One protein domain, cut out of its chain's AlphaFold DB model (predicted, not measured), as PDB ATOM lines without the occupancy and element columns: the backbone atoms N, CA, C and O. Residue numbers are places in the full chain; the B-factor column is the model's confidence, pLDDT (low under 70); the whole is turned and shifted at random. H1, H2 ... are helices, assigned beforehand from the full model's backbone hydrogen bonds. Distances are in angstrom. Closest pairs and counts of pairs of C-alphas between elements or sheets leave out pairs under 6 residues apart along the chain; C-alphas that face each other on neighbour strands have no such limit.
ATOM      1  N   ALA A 103    -110.672  -7.979 -31.100       93.06
ATOM      2  CA  ALA A 103    -109.908  -9.227 -31.104       93.06
ATOM      3  C   ALA A 103    -109.886  -9.970 -29.742       93.06
ATOM      4  O   ALA A 103    -110.134 -11.176 -29.741       93.06
ATOM      5  N   PRO A 104    -109.705  -9.309 -28.576       92.81
ATOM      6  CA  PRO A 104    -109.773  -9.994 -27.280       92.81
ATOM      7  C   PRO A 104    -111.163 -10.566 -26.966       92.81
ATOM      8  O   PRO A 104    -111.282 -11.601 -26.318       92.81
ATOM      9  N   VAL A 105    -112.229  -9.912 -27.437       95.50
ATOM     10  CA  VAL A 105    -113.612 -10.379 -27.253       95.50
ATOM     11  C   VAL A 105    -113.896 -11.599 -28.125       95.50
ATOM     12  O   VAL A 105    -114.522 -12.548 -27.659       95.50
ATOM     13  N   ALA A 106    -113.402 -11.599 -29.364       94.69
ATOM     14  CA  ALA A 106    -113.460 -12.764 -30.239       94.69
ATOM     15  C   ALA A 106    -112.724 -13.965 -29.621       94.69
ATOM     16  O   ALA A 106    -113.256 -15.071 -29.613       94.69
ATOM     17  N   GLU A 107    -111.552 -13.739 -29.021       92.31
ATOM     18  CA  GLU A 107    -110.792 -14.784 -28.326       92.31
ATOM     19  C   GLU A 107    -111.564 -15.367 -27.128       92.31
ATOM     20  O   GLU A 107    -111.588 -16.581 -26.937       92.31
ATOM     21  N   LEU A 108    -112.245 -14.532 -26.334       93.62
ATOM     22  CA  LEU A 108    -113.100 -15.011 -25.240       93.62
ATOM     23  C   LEU A 108    -114.190 -15.966 -25.746       93.62
ATOM     24  O   LEU A 108    -114.415 -17.012 -25.140       93.62
ATOM     25  N   LEU A 109    -114.852 -15.618 -26.852       95.12
ATOM     26  CA  LEU A 109    -115.905 -16.442 -27.453       95.12
ATOM     27  C   LEU A 109    -115.353 -17.747 -28.037       95.12
ATOM     28  O   LEU A 109    -115.961 -18.799 -27.840       95.12
ATOM     29  N   GLU A 110    -114.187 -17.693 -28.682       92.12
ATOM     30  CA  GLU A 110    -113.492 -18.862 -29.238       92.12
ATOM     31  C   GLU A 110    -113.239 -19.934 -28.173       92.12
ATOM     32  O   GLU A 110    -113.460 -21.121 -28.400       92.12
ATOM     33  N   PHE A 111    -112.848 -19.509 -26.970       90.50
ATOM     34  CA  PHE A 111    -112.551 -20.403 -25.850       90.50
ATOM     35  C   PHE A 111    -113.726 -20.574 -24.874       90.50
ATOM     36  O   PHE A 111    -113.519 -20.860 -23.693       90.50
ATOM     37  N   GLY A 112    -114.962 -20.398 -25.352       92.12
ATOM     38  CA  GLY A 112    -116.181 -20.735 -24.612       92.12
ATOM     39  C   GLY A 112    -116.530 -19.798 -23.455       92.12
ATOM     40  O   GLY A 112    -117.417 -20.100 -22.658       92.12
ATOM     41  N   GLN A 113    -115.883 -18.637 -23.337       94.62
ATOM     42  CA  GLN A 113    -116.197 -17.641 -22.307       94.62
ATOM     43  C   GLN A 113    -117.386 -16.767 -22.730       94.62
ATOM     44  O   GLN A 113    -117.303 -15.537 -22.757       94.62
ATOM     45  N   PHE A 114    -118.513 -17.408 -23.051       96.25
ATOM     46  CA  PHE A 114    -119.695 -16.785 -23.649       96.25
ATOM     47  C   PHE A 114    -120.266 -15.629 -22.828       96.25
ATOM     48  O   PHE A 114    -120.587 -14.589 -23.394       96.25
ATOM     49  N   ALA A 115    -120.325 -15.755 -21.500       94.69
ATOM     50  CA  ALA A 115    -120.836 -14.688 -20.634       94.69
ATOM     51  C   ALA A 115    -119.968 -13.417 -20.686       94.69
ATOM     52  O   ALA A 115    -120.479 -12.301 -20.815       94.69
ATOM     53  N   ALA A 116    -118.644 -13.578 -20.590       96.06
ATOM     54  CA  ALA A 116    -117.706 -12.460 -20.627       96.06
ATOM     55  C   ALA A 116    -117.626 -11.854 -22.035       96.06
ATOM     56  O   ALA A 116    -117.758 -10.638 -22.191       96.06
ATOM     57  N   GLY A 117    -117.477 -12.708 -23.052       96.38
ATOM     58  CA  GLY A 117    -117.412 -12.317 -24.457       96.38
ATOM     59  C   GLY A 117    -118.696 -11.634 -24.925       96.38
ATOM     60  O   GLY A 117    -118.642 -10.522 -25.437       96.38
ATOM     61  N   GLY A 118    -119.864 -12.229 -24.668       95.94
ATOM     62  CA  GLY A 118    -121.170 -11.694 -25.060       95.94
ATOM     63  C   GLY A 118    -121.462 -10.321 -24.455       95.94
ATOM     64  O   GLY A 118    -121.888  -9.401 -25.162       95.94
ATOM     65  N   LYS A 119    -121.151 -10.131 -23.164       95.38
ATOM     66  CA  LYS A 119    -121.290  -8.832 -22.487       95.38
ATOM     67  C   LYS A 119    -120.412  -7.757 -23.130       95.38
ATOM     68  O   LYS A 119    -120.908  -6.670 -23.422       95.38
ATOM     69  N   GLN A 120    -119.128  -8.043 -23.351       96.44
ATOM     70  CA  GLN A 120    -118.200  -7.077 -23.951       96.44
ATOM     71  C   GLN A 120    -118.560  -6.785 -25.415       96.44
ATOM     72  O   GLN A 120    -118.565  -5.625 -25.833       96.44
ATOM     73  N   LEU A 121    -118.943  -7.814 -26.173       96.62
ATOM     74  CA  LEU A 121    -119.345  -7.689 -27.569       96.62
ATOM     75  C   LEU A 121    -120.561  -6.772 -27.721       96.62
ATOM     76  O   LEU A 121    -120.556  -5.879 -28.568       96.62
ATOM     77  N   ALA A 122    -121.578  -6.936 -26.870       95.12
ATOM     78  CA  ALA A 122    -122.774  -6.096 -26.884       95.12
ATOM     79  C   ALA A 122    -122.451  -4.600 -26.720       95.12
ATOM     80  O   ALA A 122    -123.090  -3.762 -27.363       95.12
ATOM     81  N   THR A 123    -121.448  -4.259 -25.907       95.81
ATOM     82  CA  THR A 123    -120.961  -2.881 -25.759       95.81
ATOM     83  C   THR A 123    -120.242  -2.399 -27.019       95.81
ATOM     84  O   THR A 123    -120.546  -1.313 -27.513       95.81
ATOM     85  N   LEU A 124    -119.325  -3.194 -27.582       97.00
ATOM     86  CA  LEU A 124    -118.521  -2.790 -28.746       97.00
ATOM     87  C   LEU A 124    -119.352  -2.592 -30.022       97.00
ATOM     88  O   LEU A 124    -119.053  -1.701 -30.815       97.00
ATOM     89  N   ARG A 125    -120.451  -3.335 -30.185       96.62
ATOM     90  CA  ARG A 125    -121.413  -3.143 -31.290       96.62
ATOM     91  C   ARG A 125    -122.090  -1.771 -31.295       96.62
ATOM     92  O   ARG A 125    -122.594  -1.328 -32.324       96.62
ATOM     93  N   ARG A 126    -122.120  -1.094 -30.146       96.19
ATOM     94  CA  ARG A 126    -122.690   0.251 -29.980       96.19
ATOM     95  C   ARG A 126    -121.613   1.337 -29.971       96.19
ATOM     96  O   ARG A 126    -121.884   2.460 -29.565       96.19
ATOM     97  N   SER A 127    -120.381   1.004 -30.362       97.38
ATOM     98  CA  SER A 127    -119.301   1.981 -30.445       97.38
ATOM     99  C   SER A 127    -119.593   3.034 -31.515       97.38
ATOM    100  O   SER A 127    -120.043   2.704 -32.607       97.38
ATOM    101  N   ASN A 128    -119.250   4.289 -31.228       97.00
ATOM    102  CA  ASN A 128    -119.262   5.367 -32.222       97.00
ATOM    103  C   ASN A 128    -118.090   5.257 -33.218       97.00
ATOM    104  O   ASN A 128    -118.086   5.926 -34.250       97.00
ATOM    105  N   ASN A 129    -117.080   4.426 -32.924       98.06
ATOM    106  CA  ASN A 129    -116.010   4.135 -33.870       98.06
ATOM    107  C   ASN A 129    -116.492   3.078 -34.875       98.06
ATOM    108  O   ASN A 129    -116.715   1.922 -34.511       98.06
ATOM    109  N   LYS A 130    -116.597   3.478 -36.149       97.00
ATOM    110  CA  LYS A 130    -117.089   2.624 -37.240       97.00
ATOM    111  C   LYS A 130    -116.296   1.322 -37.394       97.00
ATOM    112  O   LYS A 130    -116.912   0.285 -37.609       97.00
ATOM    113  N   SER A 131    -114.969   1.347 -37.244       96.50
ATOM    114  CA  SER A 131    -114.122   0.151 -37.389       96.50
ATOM    115  C   SER A 131    -114.375  -0.869 -36.273       96.50
ATOM    116  O   SER A 131    -114.600  -2.054 -36.544       96.50
ATOM    117  N   VAL A 132    -114.453  -0.389 -35.024       98.06
ATOM    118  CA  VAL A 132    -114.810  -1.207 -33.852       98.06
ATOM    119  C   VAL A 132    -116.206  -1.801 -34.027       98.06
ATOM    120  O   VAL A 132    -116.395  -3.002 -33.853       98.06
ATOM    121  N   GLN A 133    -117.184  -0.972 -34.397       97.81
ATOM    122  CA  GLN A 133    -118.571  -1.397 -34.567       97.81
ATOM    123  C   GLN A 133    -118.724  -2.449 -35.674       97.81
ATOM    124  O   GLN A 133    -119.397  -3.456 -35.461       97.81
ATOM    125  N   GLN A 134    -118.098  -2.248 -36.837       97.00
ATOM    126  CA  GLN A 134    -118.136  -3.202 -37.952       97.00
ATOM    127  C   GLN A 134    -117.500  -4.541 -37.568       97.00
ATOM    128  O   GLN A 134    -118.117  -5.588 -37.764       97.00
ATOM    129  N   SER A 135    -116.314  -4.511 -36.952       97.31
ATOM    130  CA  SER A 135    -115.634  -5.717 -36.464       97.31
ATOM    131  C   SER A 135    -116.480  -6.462 -35.424       97.31
ATOM    132  O   SER A 135    -116.627  -7.680 -35.493       97.31
ATOM    133  N   ALA A 136    -117.087  -5.737 -34.480       97.56
ATOM    134  CA  ALA A 136    -117.948  -6.321 -33.453       97.56
ATOM    135  C   ALA A 136    -119.227  -6.933 -34.046       97.56
ATOM    136  O   ALA A 136    -119.656  -7.999 -33.611       97.56
ATOM    137  N   ASN A 137    -119.838  -6.295 -35.048       96.94
ATOM    138  CA  ASN A 137    -121.007  -6.854 -35.727       96.94
ATOM    139  C   ASN A 137    -120.657  -8.127 -36.505       96.94
ATOM    140  O   ASN A 137    -121.396  -9.097 -36.401       96.94
ATOM    141  N   LYS A 138    -119.493  -8.187 -37.163       96.38
ATOM    142  CA  LYS A 138    -119.028  -9.406 -37.839       96.38
ATOM    143  C   LYS A 138    -118.917 -10.599 -36.880       96.38
ATOM    144  O   LYS A 138    -119.457 -11.667 -37.160       96.38
ATOM    145  N   VAL A 139    -118.278 -10.404 -35.722       96.81
ATOM    146  CA  VAL A 139    -118.178 -11.443 -34.677       96.81
ATOM    147  C   VAL A 139    -119.565 -11.825 -34.145       96.81
ATOM    148  O   VAL A 139    -119.846 -12.999 -33.911       96.81
ATOM    149  N   TYR A 140    -120.456 -10.847 -33.979       96.75
ATOM    150  CA  TYR A 140    -121.819 -11.080 -33.506       96.75
ATOM    151  C   TYR A 140    -122.672 -11.886 -34.489       96.75
ATOM    152  O   TYR A 140    -123.428 -12.755 -34.060       96.75
ATOM    153  N   ASP A 141    -122.543 -11.637 -35.789       95.94
ATOM    154  CA  ASP A 141    -123.293 -12.358 -36.817       95.94
ATOM    155  C   ASP A 141    -122.856 -13.829 -36.890       95.94
ATOM    156  O   ASP A 141    -123.704 -14.727 -36.936       95.94
ATOM    157  N   ALA A 142    -121.547 -14.090 -36.788       95.75
ATOM    158  CA  ALA A 142    -121.013 -15.446 -36.642       95.75
ATOM    159  C   ALA A 142    -121.565 -16.135 -35.380       95.75
ATOM    160  O   ALA A 142    -122.041 -17.273 -35.446       95.75
ATOM    161  N   LEU A 143    -121.590 -15.419 -34.250       96.56
ATOM    162  CA  LEU A 143    -122.099 -15.930 -32.975       96.56
ATOM    163  C   LEU A 143    -123.594 -16.253 -33.048       96.56
ATOM    164  O   LEU A 143    -124.023 -17.288 -32.544       96.56
ATOM    165  N   LYS A 144    -124.399 -15.413 -33.707       96.75
ATOM    166  CA  LYS A 144    -125.829 -15.676 -33.917       96.75
ATOM    167  C   LYS A 144    -126.072 -16.909 -34.773       96.75
ATOM    168  O   LYS A 144    -126.965 -17.692 -34.452       96.75
ATOM    169  N   LYS A 145    -125.287 -17.093 -35.836       96.38
ATOM    170  CA  LYS A 145    -125.384 -18.277 -36.696       96.38
ATOM    171  C   LYS A 145    -125.085 -19.551 -35.906       96.38
ATOM    172  O   LYS A 145    -125.861 -20.502 -35.979       96.38
ATOM    173  N   GLU A 146    -124.013 -19.557 -35.114       95.38
ATOM    174  CA  GLU A 146    -123.685 -20.701 -34.255       95.38
ATOM    175  C   GLU A 146    -124.752 -20.921 -33.170       95.38
ATOM    176  O   GLU A 146    -125.193 -22.050 -32.962       95.38
ATOM    177  N   ALA A 147    -125.226 -19.858 -32.517       97.00
ATOM    178  CA  ALA A 147    -126.260 -19.948 -31.489       97.00
ATOM    179  C   ALA A 147    -127.582 -20.518 -32.026       97.00
ATOM    180  O   ALA A 147    -128.242 -21.280 -31.323       97.00
ATOM    181  N   ALA A 148    -127.966 -20.195 -33.265       97.62
ATOM    182  CA  ALA A 148    -129.149 -20.770 -33.900       97.62
ATOM    183  C   ALA A 148    -129.002 -22.286 -34.123       97.62
ATOM    184  O   ALA A 148    -129.921 -23.040 -33.801       97.62
ATOM    185  N   ALA A 149    -127.836 -22.738 -34.600       97.00
ATOM    186  CA  ALA A 149    -127.544 -24.163 -34.761       97.00
ATOM    187  C   ALA A 149    -127.567 -24.898 -33.409       97.00
ATOM    188  O   ALA A 149    -128.277 -25.891 -33.255       97.00
ATOM    189  N   ARG A 150    -126.890 -24.345 -32.394       97.06
ATOM    190  CA  ARG A 150    -126.883 -24.897 -31.029       97.06
ATOM    191  C   ARG A 150    -128.267 -24.909 -30.386       97.06
ATOM    192  O   ARG A 150    -128.567 -25.813 -29.621       97.06
ATOM    193  N   LYS A 151    -129.126 -23.924 -30.679       97.62
ATOM    194  CA  LYS A 151    -130.513 -23.897 -30.183       97.62
ATOM    195  C   LYS A 151    -131.310 -25.076 -30.738       97.62
ATOM    196  O   LYS A 151    -132.073 -25.683 -29.993       97.62
ATOM    197  N   SER A 152    -131.128 -25.394 -32.022       97.31
ATOM    198  CA  SER A 152    -131.758 -26.563 -32.646       97.31
ATOM    199  C   SER A 152    -131.281 -27.855 -31.983       97.31
ATOM    200  O   SER A 152    -132.099 -28.650 -31.535       97.31
ATOM    201  N   GLU A 153    -129.967 -28.013 -31.827       97.81
ATOM    202  CA  GLU A 153    -129.368 -29.170 -31.152       97.81
ATOM    203  C   GLU A 153    -129.857 -29.309 -29.699       97.81
ATOM    204  O   GLU A 153    -130.254 -30.389 -29.265       97.81
ATOM    205  N   ALA A 154    -129.914 -28.204 -28.952       97.81
ATOM    206  CA  ALA A 154    -130.421 -28.183 -27.584       97.81
ATOM    207  C   ALA A 154    -131.899 -28.596 -27.501       97.81
ATOM    208  O   ALA A 154    -132.309 -29.226 -26.526       97.81
ATOM    209  N   ALA A 155    -132.714 -28.259 -28.502       97.31
ATOM    210  CA  ALA A 155    -134.113 -28.674 -28.562       97.31
ATOM    211  C   ALA A 155    -134.264 -30.188 -28.777       97.31
ATOM    212  O   ALA A 155    -135.162 -30.798 -28.191       97.31
ATOM    213  N   ASP A 156    -133.373 -30.800 -29.557       97.50
ATOM    214  CA  ASP A 156    -133.346 -32.251 -29.746       97.50
ATOM    215  C   ASP A 156    -132.838 -32.969 -28.493       97.50
ATOM    216  O   ASP A 156    -133.496 -33.889 -27.994       97.50
ATOM    217  N   LEU A 157    -131.740 -32.481 -27.911       97.75
ATOM    218  CA  LEU A 157    -131.181 -33.013 -26.668       97.75
ATOM    219  C   LEU A 157    -132.142 -32.870 -25.488       97.75
ATOM    220  O   LEU A 157    -132.132 -33.713 -24.602       97.75
ATOM    221  N   ALA A 158    -133.034 -31.877 -25.469       97.12
ATOM    222  CA  ALA A 158    -133.980 -31.703 -24.363       97.12
ATOM    223  C   ALA A 158    -134.863 -32.946 -24.116       97.12
ATOM    224  O   ALA A 158    -135.391 -33.110 -23.014       97.12
ATOM    225  N   LYS A 159    -135.008 -33.817 -25.123       95.00
ATOM    226  CA  LYS A 159    -135.783 -35.064 -25.062       95.00
ATOM    227  C   LYS A 159    -134.969 -36.256 -24.550       95.00
ATOM    228  O   LYS A 159    -135.544 -37.147 -23.932       95.00
ATOM    229  N   THR A 160    -133.665 -36.293 -24.823       96.75
ATOM    230  CA  THR A 160    -132.798 -37.466 -24.599       96.75
ATOM    231  C   THR A 160    -131.719 -37.218 -23.546       96.75
ATOM    232  O   THR A 160    -131.470 -38.084 -22.713       96.75
ATOM    233  N   ASP A 161    -131.134 -36.025 -23.536       97.19
ATOM    234  CA  ASP A 161    -130.145 -35.546 -22.576       97.19
ATOM    235  C   ASP A 161    -130.466 -34.095 -22.149       97.19
ATOM    236  O   ASP A 161    -129.894 -33.116 -22.649       97.19
ATOM    237  N   PRO A 162    -131.403 -33.917 -21.199       97.12
ATOM    238  CA  PRO A 162    -131.811 -32.592 -20.745       97.12
ATOM    239  C   PRO A 162    -130.689 -31.826 -20.025       97.12
ATOM    240  O   PRO A 162    -130.796 -30.606 -19.874       97.12
ATOM    241  N   ILE A 163    -129.622 -32.502 -19.580       97.00
ATOM    242  CA  ILE A 163    -128.447 -31.855 -18.979       97.00
ATOM    243  C   ILE A 163    -127.625 -31.179 -20.078       97.00
ATOM    244  O   ILE A 163    -127.338 -29.985 -19.961       97.00
ATOM    245  N   ALA A 164    -127.309 -31.900 -21.156       96.44
ATOM    246  CA  ALA A 164    -126.596 -31.335 -22.299       96.44
ATOM    247  C   ALA A 164    -127.390 -30.195 -22.956       96.44
ATOM    248  O   ALA A 164    -126.842 -29.123 -23.217       96.44
ATOM    249  N   ALA A 165    -128.707 -30.367 -23.120       98.00
ATOM    250  CA  ALA A 165    -129.590 -29.309 -23.614       98.00
ATOM    251  C   ALA A 165    -129.516 -28.037 -22.758       98.00
ATOM    252  O   ALA A 165    -129.396 -26.927 -23.277       98.00
ATOM    253  N   ARG A 166    -129.571 -28.192 -21.430       97.25
ATOM    254  CA  ARG A 166    -129.470 -27.078 -20.484       97.25
ATOM    255  C   ARG A 166    -128.131 -26.352 -20.617       97.25
ATOM    256  O   ARG A 166    -128.119 -25.126 -20.564       97.25
ATOM    257  N   ASP A 167    -127.027 -27.069 -20.789       96.06
ATOM    258  CA  ASP A 167    -125.711 -26.446 -20.941       96.06
ATOM    259  C   ASP A 167    -125.607 -25.642 -22.251       96.06
ATOM    260  O   ASP A 167    -125.185 -24.487 -22.213       96.06
ATOM    261  N   LEU A 168    -126.133 -26.158 -23.367       97.62
ATOM    262  CA  LEU A 168    -126.213 -25.400 -24.623       97.62
ATOM    263  C   LEU A 168    -127.101 -24.152 -24.506       97.62
ATOM    264  O   LEU A 168    -126.709 -23.070 -24.948       97.62
ATOM    265  N   TYR A 169    -128.283 -24.262 -23.892       98.31
ATOM    266  CA  TYR A 169    -129.142 -23.094 -23.676       98.31
ATOM    267  C   TYR A 169    -128.492 -22.058 -22.751       98.31
ATOM    268  O   TYR A 169    -128.649 -20.859 -22.982       98.31
ATOM    269  N   ALA A 170    -127.747 -22.491 -21.729       97.06
ATOM    270  CA  ALA A 170    -127.007 -21.597 -20.842       97.06
ATOM    271  C   ALA A 170    -125.936 -20.810 -21.604       97.06
ATOM    272  O   ALA A 170    -125.851 -19.592 -21.435       97.06
ATOM    273  N   ASP A 171    -125.186 -21.470 -22.487       96.75
ATOM    274  CA  ASP A 171    -124.196 -20.812 -23.340       96.75
ATOM    275  C   ASP A 171    -124.843 -19.782 -24.273       96.75
ATOM    276  O   ASP A 171    -124.369 -18.648 -24.360       96.75
ATOM    277  N   ILE A 172    -125.961 -20.128 -24.921       97.94
ATOM    278  CA  ILE A 172    -126.693 -19.218 -25.820       97.94
ATOM    279  C   ILE A 172    -127.220 -17.995 -25.056       97.94
ATOM    280  O   ILE A 172    -127.028 -16.859 -25.498       97.94
ATOM    281  N   ALA A 173    -127.865 -18.211 -23.906       97.50
ATOM    282  CA  ALA A 173    -128.401 -17.136 -23.074       97.50
ATOM    283  C   ALA A 173    -127.291 -16.201 -22.566       97.50
ATOM    284  O   ALA A 173    -127.463 -14.981 -22.550       97.50
ATOM    285  N   ALA A 174    -126.131 -16.758 -22.204       96.25
ATOM    286  CA  ALA A 174    -124.971 -15.995 -21.759       96.25
ATOM    287  C   ALA A 174    -124.298 -15.210 -22.898       96.25
ATOM    288  O   ALA A 174    -123.867 -14.075 -22.689       96.25
ATOM    289  N   ALA A 175    -124.213 -15.798 -24.093       95.94
ATOM    290  CA  ALA A 175    -123.595 -15.185 -25.264       95.94
ATOM    291  C   ALA A 175    -124.425 -14.023 -25.834       95.94
ATOM    292  O   ALA A 175    -123.868 -13.036 -26.318       95.94
ATOM    293  N   LEU A 176    -125.756 -14.139 -25.785       96.12
ATOM    294  CA  LEU A 176    -126.693 -13.244 -26.468       96.12
ATOM    295  C   LEU A 176    -127.787 -12.687 -25.529       96.12
ATOM    296  O   LEU A 176    -128.969 -12.742 -25.870       96.12
ATOM    297  N   PRO A 177    -127.450 -12.088 -24.369       89.25
ATOM    298  CA  PRO A 177    -128.411 -11.825 -23.288       89.25
ATOM    299  C   PRO A 177    -129.567 -10.881 -23.661       89.25
ATOM    300  O   PRO A 177    -130.620 -10.912 -23.031       89.25
ATOM    301  N   ASN A 178    -129.386 -10.039 -24.682       89.50
ATOM    302  CA  ASN A 178    -130.390  -9.074 -25.139       89.50
ATOM    303  C   ASN A 178    -131.015  -9.425 -26.502       89.50
ATOM    304  O   ASN A 178    -131.894  -8.690 -26.955       89.50
ATOM    305  N   ASP A 179    -130.567 -10.502 -27.153       95.44
ATOM    306  CA  ASP A 179    -131.097 -10.985 -28.436       95.44
ATOM    307  C   ASP A 179    -132.288 -11.923 -28.211       95.44
ATOM    308  O   ASP A 179    -132.382 -12.577 -27.169       95.44
ATOM    309  N   ASP A 180    -133.167 -12.046 -29.202       96.56
ATOM    310  CA  ASP A 180    -134.317 -12.949 -29.120       96.56
ATOM    311  C   ASP A 180    -133.887 -14.416 -28.961       96.56
ATOM    312  O   ASP A 180    -134.502 -15.149 -28.186       96.56
ATOM    313  N   LEU A 181    -132.768 -14.831 -29.578       96.88
ATOM    314  CA  LEU A 181    -132.206 -16.172 -29.369       96.88
ATOM    315  C   LEU A 181    -131.838 -16.422 -27.902       96.88
ATOM    316  O   LEU A 181    -132.154 -17.486 -27.366       96.88
ATOM    317  N   GLY A 182    -131.200 -15.450 -27.244       97.25
ATOM    318  CA  GLY A 182    -130.819 -15.566 -25.837       97.25
ATOM    319  C   GLY A 182    -132.025 -15.547 -24.900       97.25
ATOM    320  O   GLY A 182    -132.078 -16.335 -23.957       97.25
ATOM    321  N   ARG A 183    -133.039 -14.719 -25.183       97.44
ATOM    322  CA  ARG A 183    -134.293 -14.699 -24.405       97.44
ATOM    323  C   ARG A 183    -135.059 -16.010 -24.528       97.44
ATOM    324  O   ARG A 183    -135.581 -16.507 -23.531       97.44
ATOM    325  N   ASP A 184    -135.121 -16.587 -25.722       97.88
ATOM    326  CA  ASP A 184    -135.749 -17.889 -25.930       97.88
ATOM    327  C   ASP A 184    -134.989 -19.009 -25.220       97.88
ATOM    328  O   ASP A 184    -135.608 -19.858 -24.580       97.88
ATOM    329  N   ALA A 185    -133.654 -18.987 -25.273       98.12
ATOM    330  CA  ALA A 185    -132.827 -19.918 -24.514       98.12
ATOM    331  C   ALA A 185    -133.069 -19.780 -23.001       98.12
ATOM    332  O   ALA A 185    -133.227 -20.785 -22.310       98.12
ATOM    333  N   GLN A 186    -133.216 -18.555 -22.487       97.69
ATOM    334  CA  GLN A 186    -133.551 -18.306 -21.082       97.69
ATOM    335  C   GLN A 186    -134.916 -18.899 -20.691       97.69
ATOM    336  O   GLN A 186    -135.051 -19.485 -19.615       97.69
ATOM    337  N   LYS A 187    -135.929 -18.793 -21.560       97.56
ATOM    338  CA  LYS A 187    -137.236 -19.442 -21.342       97.56
ATOM    339  C   LYS A 187    -137.102 -20.966 -21.328       97.56
ATOM    340  O   LYS A 187    -137.659 -21.620 -20.449       97.56
ATOM    341  N   ALA A 188    -136.333 -21.536 -22.256       97.44
ATOM    342  CA  ALA A 188    -136.075 -22.973 -22.293       97.44
ATOM    343  C   ALA A 188    -135.345 -23.463 -21.028       97.44
ATOM    344  O   ALA A 188    -135.717 -24.495 -20.468       97.44
ATOM    345  N   LEU A 189    -134.380 -22.692 -20.512       96.94
ATOM    346  CA  LEU A 189    -133.722 -22.968 -19.230       96.94
ATOM    347  C   LEU A 189    -134.709 -22.989 -18.065       96.94
ATOM    348  O   LEU A 189    -134.633 -23.890 -17.233       96.94
ATOM    349  N   ALA A 190    -135.637 -22.032 -18.006       96.38
ATOM    350  CA  ALA A 190    -136.660 -21.997 -16.963       96.38
ATOM    351  C   ALA A 190    -137.556 -23.248 -17.000       96.38
ATOM    352  O   ALA A 190    -137.885 -23.804 -15.953       96.38
ATOM    353  N   ASN A 191    -137.874 -23.750 -18.197       95.12
ATOM    354  CA  ASN A 191    -138.629 -24.993 -18.362       95.12
ATOM    355  C   ASN A 191    -137.814 -26.218 -17.911       95.12
ATOM    356  O   ASN A 191    -138.305 -27.051 -17.144       95.12
ATOM    357  N   LEU A 192    -136.545 -26.310 -18.328       96.62
ATOM    358  CA  LEU A 192    -135.643 -27.402 -17.945       96.62
ATOM    359  C   LEU A 192    -135.279 -27.382 -16.459       96.62
ATOM    360  O   LEU A 192    -134.969 -28.432 -15.900       96.62
ATOM    361  N   ALA A 193    -135.363 -26.230 -15.791       94.25
ATOM    362  CA  ALA A 193    -135.052 -26.100 -14.372       94.25
ATOM    363  C   ALA A 193    -135.905 -27.022 -13.495       94.25
ATOM    364  O   ALA A 193    -135.470 -27.372 -12.403       94.25
ATOM    365  N   ASN A 194    -137.088 -27.440 -13.958       94.25
ATOM    366  CA  ASN A 194    -137.953 -28.371 -13.238       94.25
ATOM    367  C   ASN A 194    -137.680 -29.852 -13.516       94.25
ATOM    368  O   ASN A 194    -138.164 -30.693 -12.754       94.25
ATOM    369  N   ASN A 195    -136.878 -30.175 -14.530       97.44
ATOM    370  CA  ASN A 195    -136.495 -31.545 -14.842       97.44
ATOM    371  C   ASN A 195    -135.667 -32.151 -13.690       97.44
ATOM    372  O   ASN A 195    -134.717 -31.541 -13.195       97.44
TER     373      ASN A 195
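Overview. This is residues 103 to 195 of the 259 residues of an uncharacterized protein of Gemmataceae bacterium (UniProt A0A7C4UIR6). A rod is built along one long helix, H3, with H2 packed beside its first part, H4 and H5 beside its later part, and H1 on H2. H2 to H5 make an up-and-down bundle, each running against the one before. The printed part has 93 residues with five named helices, all helix by class; it is compact, with a radius of gyration of the C-alphas of 13.8 A and spans of 45 by 20 by 18 A.

Arrangement. H1, residues 103 to 110, touches H2, residues 114 to 124; their closest C-alphas, Val 105 and Gly 117, are 5.1 A apart. H3, residues 130 to 160, and H4, residues 162 to 175, form a hairpin at a shallow tilt of 14 degrees, closest at C-alphas 154 and 165, 4.2 A. H5, residues 180 to 192, touches H4, closest at C-alphas 182 and 173, 4.0 A. Every O i to N i+4 pair is within hydrogen-bond range in H1, H4 and H5, with 6 of 7 in H2 and 25 of 27 in H3.

Along the chain. H1 begins at C-alpha 103 (-109.908, -9.227, -31.104); H3 spans 44.9 A; H5 ends at C-alpha 192 (-135.643, -27.402, -17.945).

Size, cuts and confidence. The printed part has no cut, its four links are tight, and no printed residue is under 70 in pLDDT.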